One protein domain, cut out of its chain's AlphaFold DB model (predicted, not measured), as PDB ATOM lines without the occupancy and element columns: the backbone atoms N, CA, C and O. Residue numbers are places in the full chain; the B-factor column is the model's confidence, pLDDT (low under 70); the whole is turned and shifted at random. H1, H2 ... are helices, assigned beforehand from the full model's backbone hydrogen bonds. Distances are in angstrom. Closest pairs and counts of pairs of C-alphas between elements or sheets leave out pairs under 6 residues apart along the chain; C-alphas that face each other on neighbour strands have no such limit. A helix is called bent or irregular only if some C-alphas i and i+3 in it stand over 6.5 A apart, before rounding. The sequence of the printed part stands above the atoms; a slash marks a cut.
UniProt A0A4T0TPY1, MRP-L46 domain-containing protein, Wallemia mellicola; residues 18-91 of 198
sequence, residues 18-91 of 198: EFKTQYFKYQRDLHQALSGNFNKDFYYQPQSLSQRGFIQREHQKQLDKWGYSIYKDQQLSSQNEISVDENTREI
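What this domain is: This is residues 18 to 91 of the 198 residues of the protein "MRP-L46 domain-containing protein" of Wallemia mellicola (UniProt A0A4T0TPY1). A small body is built on one long helix, H3, with the single-turn helix H2 near its first residues and residues 67 to 77, which have no named element, folding back alongside it. Two arms stick out from this body and leave an open space between them: residues 18 to 39, with the long helix H1, and residues 80 to 91, a tail with no named element. The printed part has 74 residues with three named helices, in the order H1, H2, H3, and no named strand; the class is all helix. The whole is loose, with a radius of gyration of the C-alphas of 15.6 A, and its C-alphas span 42 by 37 by 25 A along their three main axes.

How they stand to each other: H1, residues 18 to 34, touches no helix. It belongs to residues 18 to 39, which stand free: none of their C-alphas has a C-alpha 8 or more residues away along the chain within 10 A. A tight link of 5 residues leads to H2, residues 40 to 43, yet H1 and H2 are apart. Another tight link of 5 residues leads to H3, residues 49 to 66. H2 and H3 are close but not clearly touching, with 1 pair of C-alphas within 8 A; the closest are those of Lys 40 and Gln 51, 7.3 A apart, and the two centres are 14.8 A apart. H1 and H3 are apart. In H1 and H3 every pair of O of residue i and N of residue i+4 is within hydrogen-bond range; H2 is too short for such a pair, but its 1 pair of O i and N i+3 is within range.

Where its parts are: H1 runs from Glu 18, C-alpha at (110.539, 78.047, 131.039), to Leu 34, C-alpha at (125.228, 62.238, 119.776), 24.3 A from first to last C-alpha. H2 has four residues, Lys 40 to Tyr 43. H3 runs from Leu 49 to Trp 66, 25.3 A from first to last C-alpha, and its last C-alpha is at (128.224, 78.762, 117.375). No helix is bent or irregular.

The domain as a whole: The two C-alphas farthest apart are those of Pro 46 and Ile 91, 43.6 A. The C-alphas of the first and last printed residues, Glu 18 and Ile 91, are 19.4 A apart. Without the stretches that stand free, the body has 40 residues and spans 28 by 24 by 12 A. The printed part has no cut, and no link between its helices is long. The mean pLDDT of the printed part is 85.1; residues 77 to 90 are under 70.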
ATOM      1  N   GLU A  18     109.156  77.703 131.389       92.56
ATOM      2  CA  GLU A  18     110.539  78.047 131.039       92.56
ATOM      3  C   GLU A  18     111.497  76.855 131.202       92.56
ATOM      4  O   GLU A  18     112.243  76.529 130.279       92.56
ATOM      5  N   PHE A  19     111.399  76.131 132.323       95.06
ATOM      6  CA  PHE A  19     112.204  74.934 132.575       95.06
ATOM      7  C   PHE A  19     112.042  73.876 131.474       95.06
ATOM      8  O   PHE A  19     113.031  73.423 130.909       95.06
ATOM      9  N   LYS A  20     110.802  73.510 131.127       91.19
ATOM     10  CA  LYS A  20     110.489  72.560 130.041       91.19
ATOM     11  C   LYS A  20     111.086  73.006 128.703       91.19
ATOM     12  O   LYS A  20     111.656  72.180 127.993       91.19
ATOM     13  N   THR A  21     111.001  74.295 128.377       91.94
ATOM     14  CA  THR A  21     111.596  74.854 127.155       91.94
ATOM     15  C   THR A  21     113.117  74.698 127.155       91.94
ATOM     16  O   THR A  21     113.678  74.204 126.175       91.94
ATOM     17  N   GLN A  22     113.789  75.049 128.256       96.12
ATOM     18  CA  GLN A  22     115.243  74.892 128.376       96.12
ATOM     19  C   GLN A  22     115.668  73.421 128.382       96.12
ATOM     20  O   GLN A  22     116.635  73.058 127.718       96.12
ATOM     21  N   TYR A  23     114.912  72.555 129.058       96.44
ATOM     22  CA  TYR A  23     115.141  71.114 129.068       96.44
ATOM     23  C   TYR A  23     115.060  70.525 127.657       96.44
ATOM     24  O   TYR A  23     115.972  69.817 127.238       96.44
ATOM     25  N   PHE A  24     114.017  70.845 126.884       96.00
ATOM     26  CA  PHE A  24     113.909  70.355 125.509       96.00
ATOM     27  C   PHE A  24     114.974  70.936 124.588       96.00
ATOM     28  O   PHE A  24     115.468  70.223 123.718       96.00
ATOM     29  N   LYS A  25     115.365  72.199 124.786       95.00
ATOM     30  CA  LYS A  25     116.497  72.792 124.069       95.00
ATOM     31  C   LYS A  25     117.781  72.008 124.349       95.00
ATOM     32  O   LYS A  25     118.437  71.588 123.401       95.00
ATOM     33  N   TYR A  26     118.078  71.750 125.621       96.50
ATOM     34  CA  TYR A  26     119.232  70.963 126.046       96.50
ATOM     35  C   TYR A  26     119.207  69.543 125.470       96.50
ATOM     36  O   TYR A  26     120.184  69.113 124.866       96.50
ATOM     37  N   GLN A  27     118.081  68.835 125.586       97.50
ATOM     38  CA  GLN A  27     117.946  67.481 125.045       97.50
ATOM     39  C   GLN A  27     118.105  67.456 123.527       97.50
ATOM     40  O   GLN A  27     118.789  66.587 123.000       97.50
ATOM     41  N   ARG A  28     117.533  68.429 122.808       95.38
ATOM     42  CA  ARG A  28     117.725  68.565 121.358       95.38
ATOM     43  C   ARG A  28     119.200  68.753 121.008       95.38
ATOM     44  O   ARG A  28     119.673  68.122 120.071       95.38
ATOM     45  N   ASP A  29     119.910  69.596 121.751       92.69
ATOM     46  CA  ASP A  29     121.331  69.863 121.521       92.69
ATOM     47  C   ASP A  29     122.196  68.627 121.835       92.69
ATOM     48  O   ASP A  29     123.089  68.288 121.058       92.69
ATOM     49  N   LEU A  30     121.885  67.896 122.910       95.62
ATOM     50  CA  LEU A  30     122.534  66.628 123.256       95.62
ATOM     51  C   LEU A  30     122.277  65.563 122.184       95.62
ATOM     52  O   LEU A  30     123.212  64.920 121.712       95.62
ATOM     53  N   HIS A  31     121.024  65.402 121.754       95.88
ATOM     54  CA  HIS A  31     120.671  64.489 120.672       95.88
ATOM     55  C   HIS A  31     121.388  64.851 119.374       95.88
ATOM     56  O   HIS A  31     121.872  63.952 118.695       95.88
ATOM     57  N   GLN A  32     121.511  66.140 119.052       89.94
ATOM     58  CA  GLN A  32     122.267  66.599 117.889       89.94
ATOM     59  C   GLN A  32     123.754  66.229 118.008       89.94
ATOM     60  O   GLN A  32     124.334  65.754 117.035       89.94
ATOM     61  N   ALA A  33     124.357  66.391 119.190       90.06
ATOM     62  CA  ALA A  33     125.758  66.050 119.432       90.06
ATOM     63  C   ALA A  33     126.042  64.538 119.379       90.06
ATOM     64  O   ALA A  33     127.114  64.137 118.932       90.06
ATOM     65  N   LEU A  34     125.099  63.700 119.823       94.75
ATOM     66  CA  LEU A  34     125.228  62.238 119.776       94.75
ATOM     67  C   LEU A  34     124.786  61.629 118.439       94.75
ATOM     68  O   LEU A  34     125.148  60.492 118.132       94.75
ATOM     69  N   SER A  35     123.973  62.344 117.660       93.56
ATOM     70  CA  SER A  35     123.508  61.871 116.360       93.56
ATOM     71  C   SER A  35     124.650  61.783 115.349       93.56
ATOM     72  O   SER A  35     125.601  62.562 115.380       93.56
ATOM     73  N   GLY A  36     124.544  60.830 114.421       89.81
ATOM     74  CA  GLY A  36     125.449  60.765 113.279       89.81
ATOM     75  C   GLY A  36     125.266  61.954 112.332       89.81
ATOM     76  O   GLY A  36     124.265  62.670 112.371       89.81
ATOM     77  N   ASN A  37     126.225  62.133 111.428       88.88
ATOM     78  CA  ASN A  37     126.157  63.194 110.429       88.88
ATOM     79  C   ASN A  37     124.923  63.038 109.526       88.88
ATOM     80  O   ASN A  37     124.617  61.946 109.043       88.88
ATOM     81  N   PHE A  38     124.259  64.155 109.234       90.44
ATOM     82  CA  PHE A  38     123.144  64.182 108.294       90.44
ATOM     83  C   PHE A  38     123.622  63.859 106.867       90.44
ATOM     84  O   PHE A  38     124.434  64.587 106.285       90.44
ATOM     85  N   ASN A  39     123.106  62.773 106.279       92.25
ATOM     86  CA  ASN A  39     123.454  62.361 104.919       92.25
ATOM     87  C   ASN A  39     122.705  63.203 103.874       92.25
ATOM     88  O   ASN A  39     121.640  62.830 103.388       92.25
ATOM     89  N   LYS A  40     123.292  64.343 103.504       92.19
ATOM     90  CA  LYS A  40     122.725  65.265 102.510       92.19
ATOM     91  C   LYS A  40     122.494  64.630 101.133       92.19
ATOM     92  O   LYS A  40     121.531  65.004 100.478       92.19
ATOM     93  N   ASP A  41     123.343  63.695 100.705       91.62
ATOM     94  CA  ASP A  41     123.300  63.128  99.349       91.62
ATOM     95  C   ASP A  41     122.178  62.090  99.201       91.62
ATOM     96  O   ASP A  41     121.722  61.809  98.097       91.62
ATOM     97  N   PHE A  42     121.687  61.554 100.324       94.56
ATOM     98  CA  PHE A  42     120.498  60.706 100.349       94.56
ATOM     99  C   PHE A  42     119.208  61.504 100.092       94.56
ATOM    100  O   PHE A  42     118.319  61.032  99.390       94.56
ATOM    101  N   TYR A  43     119.101  62.714 100.651       95.44
ATOM    102  CA  TYR A  43     117.885  63.537 100.559       95.44
ATOM    103  C   TYR A  43     117.906  64.536  99.403       95.44
ATOM    104  O   TYR A  43     116.852  64.921  98.896       95.44
ATOM    105  N   TYR A  44     119.091  64.975  98.990       95.31
ATOM    106  CA  TYR A  44     119.261  65.974  97.950       95.31
ATOM    107  C   TYR A  44     120.137  65.439  96.835       95.31
ATOM    108  O   TYR A  44     121.214  64.900  97.070       95.31
ATOM    109  N   GLN A  45     119.706  65.682  95.599       93.50
ATOM    110  CA  GLN A  45     120.537  65.397  94.440       93.50
ATOM    111  C   GLN A  45     121.812  66.257  94.493       93.50
ATOM    112  O   GLN A  45     121.704  67.466  94.767       93.50
ATOM    113  N   PRO A  46     122.996  65.677  94.227       92.44
ATOM    114  CA  PRO A  46     124.246  66.421  94.198       92.44
ATOM    115  C   PRO A  46     124.150  67.646  93.281       92.44
ATOM    116  O   PRO A  46     123.623  67.565  92.176       92.44
ATOM    117  N   GLN A  47     124.643  68.793  93.753       86.69
ATOM    118  CA  GLN A  47     124.660  70.086  93.048       86.69
ATOM    119  C   GLN A  47     123.278  70.697  92.731       86.69
ATOM    120  O   GLN A  47     123.190  71.766  92.113       86.69
ATOM    121  N   SER A  48     122.189  70.088  93.205       91.12
ATOM    122  CA  SER A  48     120.851  70.670  93.080       91.12
ATOM    123  C   SER A  48     120.742  72.013  93.811       91.12
ATOM    124  O   SER A  48     121.466  72.298  94.768       91.12
ATOM    125  N   LEU A  49     119.804  72.857  93.371       88.38
ATOM    126  CA  LEU A  49     119.479  74.106  94.071       88.38
ATOM    127  C   LEU A  49     119.029  73.840  95.514       88.38
ATOM    128  O   LEU A  49     119.436  74.564  96.417       88.38
ATOM    129  N   SER A  50     118.276  72.761  95.746       88.94
ATOM    130  CA  SER A  50     117.825  72.351  97.080       88.94
ATOM    131  C   SER A  50     118.987  71.985  98.004       88.94
ATOM    132  O   SER A  50     118.993  72.407  99.160       88.94
ATOM    133  N   GLN A  51     119.990  71.254  97.495       91.44
ATOM    134  CA  GLN A  51     121.198  70.943  98.265       91.44
ATOM    135  C   GLN A  51     121.952  72.222  98.627       91.44
ATOM    136  O   GLN A  51     122.355  72.398  99.775       91.44
ATOM    137  N   ARG A  52     122.120  73.130  97.659       90.50
ATOM    138  CA  ARG A  52     122.839  74.386  97.885       90.50
ATOM    139  C   ARG A  52     122.111  75.302  98.876       90.50
ATOM    140  O   ARG A  52     122.726  75.808  99.808       90.50
ATOM    141  N   GLY A  53     120.787  75.421  98.757       90.06
ATOM    142  CA  GLY A  53     119.957  76.160  99.713       90.06
ATOM    143  C   GLY A  53     119.968  75.546 101.118       90.06
ATOM    144  O   GLY A  53     119.961  76.270 102.112       90.06
ATOM    145  N   PHE A  54     120.036  74.216 101.235       91.25
ATOM    146  CA  PHE A  54     120.246  73.549 102.522       91.25
ATOM    147  C   PHE A  54     121.606  73.915 103.135       91.25
ATOM    148  O   PHE A  54     121.645  74.344 104.286       91.25
ATOM    149  N   ILE A  55     122.696  73.809 102.365       91.88
ATOM    150  CA  ILE A  55     124.060  74.137 102.816       91.88
ATOM    151  C   ILE A  55     124.140  75.589 103.296       91.88
ATOM    152  O   ILE A  55     124.672  75.837 104.373       91.88
ATOM    153  N   GLN A  56     123.573  76.529 102.539       91.62
ATOM    154  CA  GLN A  56     123.557  77.946 102.899       91.62
ATOM    155  C   GLN A  56     122.783  78.206 104.204       91.62
ATOM    156  O   GLN A  56     123.281  78.901 105.088       91.62
ATOM    157  N   ARG A  57     121.589  77.615 104.370       90.19
ATOM    158  CA  ARG A  57     120.791  77.775 105.600       90.19
ATOM    159  C   ARG A  57     121.469  77.163 106.817       90.19
ATOM    160  O   ARG A  57     121.458  77.768 107.883       90.19
ATOM    161  N   GLU A  58     122.048  75.975 106.681       91.12
ATOM    162  CA  GLU A  58     122.798  75.353 107.775       91.12
ATOM    163  C   GLU A  58     124.078  76.129 108.095       91.12
ATOM    164  O   GLU A  58     124.420  76.264 109.267       91.12
ATOM    165  N   HIS A  59     124.743  76.703 107.086       92.19
ATOM    166  CA  HIS A  59     125.876  77.598 107.294       92.19
ATOM    167  C   HIS A  59     125.489  78.803 108.157       92.19
ATOM    168  O   HIS A  59     126.126  79.031 109.183       92.19
ATOM    169  N   GLN A  60     124.405  79.499 107.800       91.75
ATOM    170  CA  GLN A  60     123.917  80.648 108.565       91.75
ATOM    171  C   GLN A  60     123.503  80.256 109.989       91.75
ATOM    172  O   GLN A  60     123.975  80.852 110.952       91.75
ATOM    173  N   LYS A  61     122.710  79.189 110.149       89.88
ATOM    174  CA  LYS A  61     122.294  78.700 111.474       89.88
ATOM    175  C   LYS A  61     123.478  78.356 112.382       89.88
ATOM    176  O   LYS A  61     123.410  78.598 113.585       89.88
ATOM    177  N   GLN A  62     124.534  77.742 111.841       91.31
ATOM    178  CA  GLN A  62     125.730  77.390 112.614       91.31
ATOM    179  C   GLN A  62     126.521  78.634 113.021       91.31
ATOM    180  O   GLN A  62     126.947  78.717 114.170       91.31
ATOM    181  N   LEU A  63     126.649  79.624 112.133       92.81
ATOM    182  CA  LEU A  63     127.243  80.914 112.482       92.81
ATOM    183  C   LEU A  63     126.459  81.612 113.597       92.81
ATOM    184  O   LEU A  63     127.063  82.022 114.583       92.81
ATOM    185  N   ASP A  64     125.130  81.666 113.503       92.94
ATOM    186  CA  ASP A  64     124.290  82.319 114.514       92.94
ATOM    187  C   ASP A  64     124.356  81.601 115.875       92.94
ATOM    188  O   ASP A  64     124.332  82.235 116.929       92.94
ATOM    189  N   LYS A  65     124.442  80.261 115.872       89.12
ATOM    190  CA  LYS A  65     124.443  79.443 117.096       89.12
ATOM    191  C   LYS A  65     125.827  79.309 117.736       89.12
ATOM    192  O   LYS A  65     125.922  79.276 118.961       89.12
ATOM    193  N   TRP A  66     126.879  79.155 116.931       89.00
ATOM    194  CA  TRP A  66     128.224  78.762 117.375       89.00
ATOM    195  C   TRP A  66     129.335  79.731 116.950       89.00
ATOM    196  O   TRP A  66     130.451  79.618 117.454       89.00
ATOM    197  N   GLY A  67     129.073  80.667 116.035       92.44
ATOM    198  CA  GLY A  67     130.069  81.609 115.510       92.44
ATOM    199  C   GLY A  67     131.008  81.031 114.444       92.44
ATOM    200  O   GLY A  67     131.845  81.755 113.912       92.44
ATOM    201  N   TYR A  68     130.882  79.747 114.105       91.75
ATOM    202  CA  TYR A  68     131.619  79.092 113.022       91.75
ATOM    203  C   TYR A  68     130.741  78.041 112.337       91.75
ATOM    204  O   TYR A  68     129.742  77.595 112.900       91.75
ATOM    205  N   SER A  69     131.124  77.620 111.130       91.12
ATOM    206  CA  SER A  69     130.384  76.617 110.363       91.12
ATOM    207  C   SER A  69     131.304  75.615 109.672       91.12
ATOM    208  O   SER A  69     132.397  75.953 109.219       91.12
ATOM    209  N   ILE A  70     130.843  74.366 109.596       89.44
ATOM    210  CA  ILE A  70     131.512  73.274 108.867       89.44
ATOM    211  C   ILE A  70     131.162  73.337 107.371       89.44
ATOM    212  O   ILE A  70     131.901  72.845 106.514       89.44
ATOM    213  N   TYR A  71     130.017  73.935 107.043       88.81
ATOM    214  CA  TYR A  71     129.595  74.147 105.669       88.81
ATOM    215  C   TYR A  71     130.356  75.322 105.054       88.81
ATOM    216  O   TYR A  71     130.727  76.268 105.738       88.81
ATOM    217  N   LYS A  72     130.604  75.268 103.744       88.44
ATOM    218  CA  LYS A  72     131.159  76.415 103.017       88.44
ATOM    219  C   LYS A  72     130.043  77.401 102.716       88.44
ATOM    220  O   LYS A  72     128.943  76.968 102.366       88.44
ATOM    221  N   ASP A  73     130.360  78.688 102.774       86.06
ATOM    222  CA  ASP A  73     129.443  79.716 102.308       86.06
ATOM    223  C   ASP A  73     129.134  79.504 100.816       86.06
ATOM    224  O   ASP A  73     130.034  79.374  99.980       86.06
ATOM    225  N   GLN A  74     127.848  79.398 100.496       81.12
ATOM    226  CA  GLN A  74     127.346  79.257  99.136       81.12
ATOM    227  C   GLN A  74     126.399  80.416  98.865       81.12
ATOM    228  O   GLN A  74     125.256  80.419  99.314       81.12
ATOM    229  N   GLN A  75     126.874  81.388  98.091       72.44
ATOM    230  CA  GLN A  75     126.053  82.501  97.634       72.44
ATOM    231  C   GLN A  75     125.044  81.989  96.591       72.44
ATOM    232  O   GLN A  75     125.412  81.701  95.449       72.44
ATOM    233  N   LEU A  76     123.769  81.835  96.970       71.62
ATOM    234  CA  LEU A  76     122.684  81.665  95.997       71.62
ATOM    235  C   LEU A  76     122.250  83.034  95.475       71.62
ATOM    236  O   LEU A  76     121.800  83.881  96.238       71.62
ATOM    237  N   SER A  77     122.323  83.219  94.159       63.09
ATOM    238  CA  SER A  77     121.972  84.467  93.474       63.09
ATOM    239  C   SER A  77     120.465  84.717  93.338       63.09
ATOM    240  O   SER A  77     120.064  85.785  92.883       63.09
ATOM    241  N   SER A  78     119.607  83.748  93.668       59.50
ATOM    242  CA  SER A  78     118.156  83.887  93.500       59.50
ATOM    243  C   SER A  78     117.418  82.901  94.401       59.50
ATOM    244  O   SER A  78     117.146  81.767  94.007       59.50
ATOM    245  N   GLN A  79     117.092  83.315  95.620       59.78
ATOM    246  CA  GLN A  79     115.982  82.707  96.343       59.78
ATOM    247  C   GLN A  79     114.833  83.709  96.283       59.78
ATOM    248  O   GLN A  79     114.938  84.806  96.822       59.78
ATOM    249  N   ASN A  80     113.738  83.338  95.616       56.97
ATOM    250  CA  ASN A  80     112.435  83.861  96.003       56.97
ATOM    251  C   ASN A  80     112.197  83.282  97.396       56.97
ATOM    252  O   ASN A  80     111.680  82.170  97.523       56.97
ATOM    253  N   GLU A  81     112.701  83.960  98.425       60.16
ATOM    254  CA  GLU A  81     112.301  83.679  99.790       60.16
ATOM    255  C   GLU A  81     110.791  83.859  99.798       60.16
ATOM    256  O   GLU A  81     110.270  84.964  99.664       60.16
ATOM    257  N   ILE A  82     110.066  82.742  99.843       60.47
ATOM    258  CA  ILE A  82     108.679  82.783 100.265       60.47
ATOM    259  C   ILE A  82     108.797  83.323 101.680       60.47
ATOM    260  O   ILE A  82     109.295  82.611 102.555       60.47
ATOM    261  N   SER A  83     108.443  84.595 101.868       59.03
ATOM    262  CA  SER A  83     108.286  85.177 103.187       59.03
ATOM    263  C   SER A  83     107.193  84.359 103.853       59.03
ATOM    264  O   SER A  83     105.996  84.560 103.639       59.03
ATOM    265  N   VAL A  84     107.609  83.329 104.582       61.84
ATOM    266  CA  VAL A  84     106.748  82.686 105.550       61.84
ATOM    267  C   VAL A  84     106.687  83.708 106.663       61.84
ATOM    268  O   VAL A  84     107.495  83.662 107.586       61.84
ATOM    269  N   ASP A  85     105.796  84.688 106.510       60.84
ATOM    270  CA  ASP A  85     105.389  85.501 107.639       60.84
ATOM    271  C   ASP A  85     104.976  84.493 108.702       60.84
ATOM    272  O   ASP A  85     104.055  83.687 108.503       60.84
ATOM    273  N   GLU A  86     105.749  84.443 109.786       59.91
ATOM    274  CA  GLU A  86     105.351  83.666 110.940       59.91
ATOM    275  C   GLU A  86     103.956  84.162 111.281       59.91
ATOM    276  O   GLU A  86     103.763  85.352 111.532       59.91
ATOM    277  N   ASN A  87     102.976  83.258 111.206       52.16
ATOM    278  CA  ASN A  87     101.586  83.558 111.503       52.16
ATOM    279  C   ASN A  87     101.488  83.784 113.017       52.16
ATOM    280  O   ASN A  87     101.061  82.920 113.787       52.16
ATOM    281  N   THR A  88     102.012  84.928 113.448       60.88
ATOM    282  CA  THR A  88     101.989  85.447 114.799       60.88
ATOM    283  C   THR A  88     100.556  85.875 115.010       60.88
ATOM    284  O   THR A  88     100.158  86.999 114.732       60.88
ATOM    285  N   ARG A  89      99.727  84.908 115.417       61.91
ATOM    286  CA  ARG A  89      98.364  85.193 115.847       61.91
ATOM    287  C   ARG A  89      98.460  86.258 116.931       61.91
ATOM    288  O   ARG A  89      99.033  85.990 117.985       61.91
ATOM    289  N   GLU A  90      97.921  87.443 116.671       69.62
ATOM    290  CA  GLU A  90      97.692  88.429 117.719       69.62
ATOM    291  C   GLU A  90      96.719  87.796 118.717       69.62
ATOM    292  O   GLU A  90      95.556  87.527 118.407       69.62
ATOM    293  N   ILE A  91      97.236  87.441 119.892       74.06
ATOM    294  CA  ILE A  91      96.439  86.794 120.928       74.06
ATOM    295  C   ILE A  91      95.648  87.891 121.628       74.06
ATOM    296  O   ILE A  91      96.172  88.609 122.477       74.06
TER     297      ILE A  91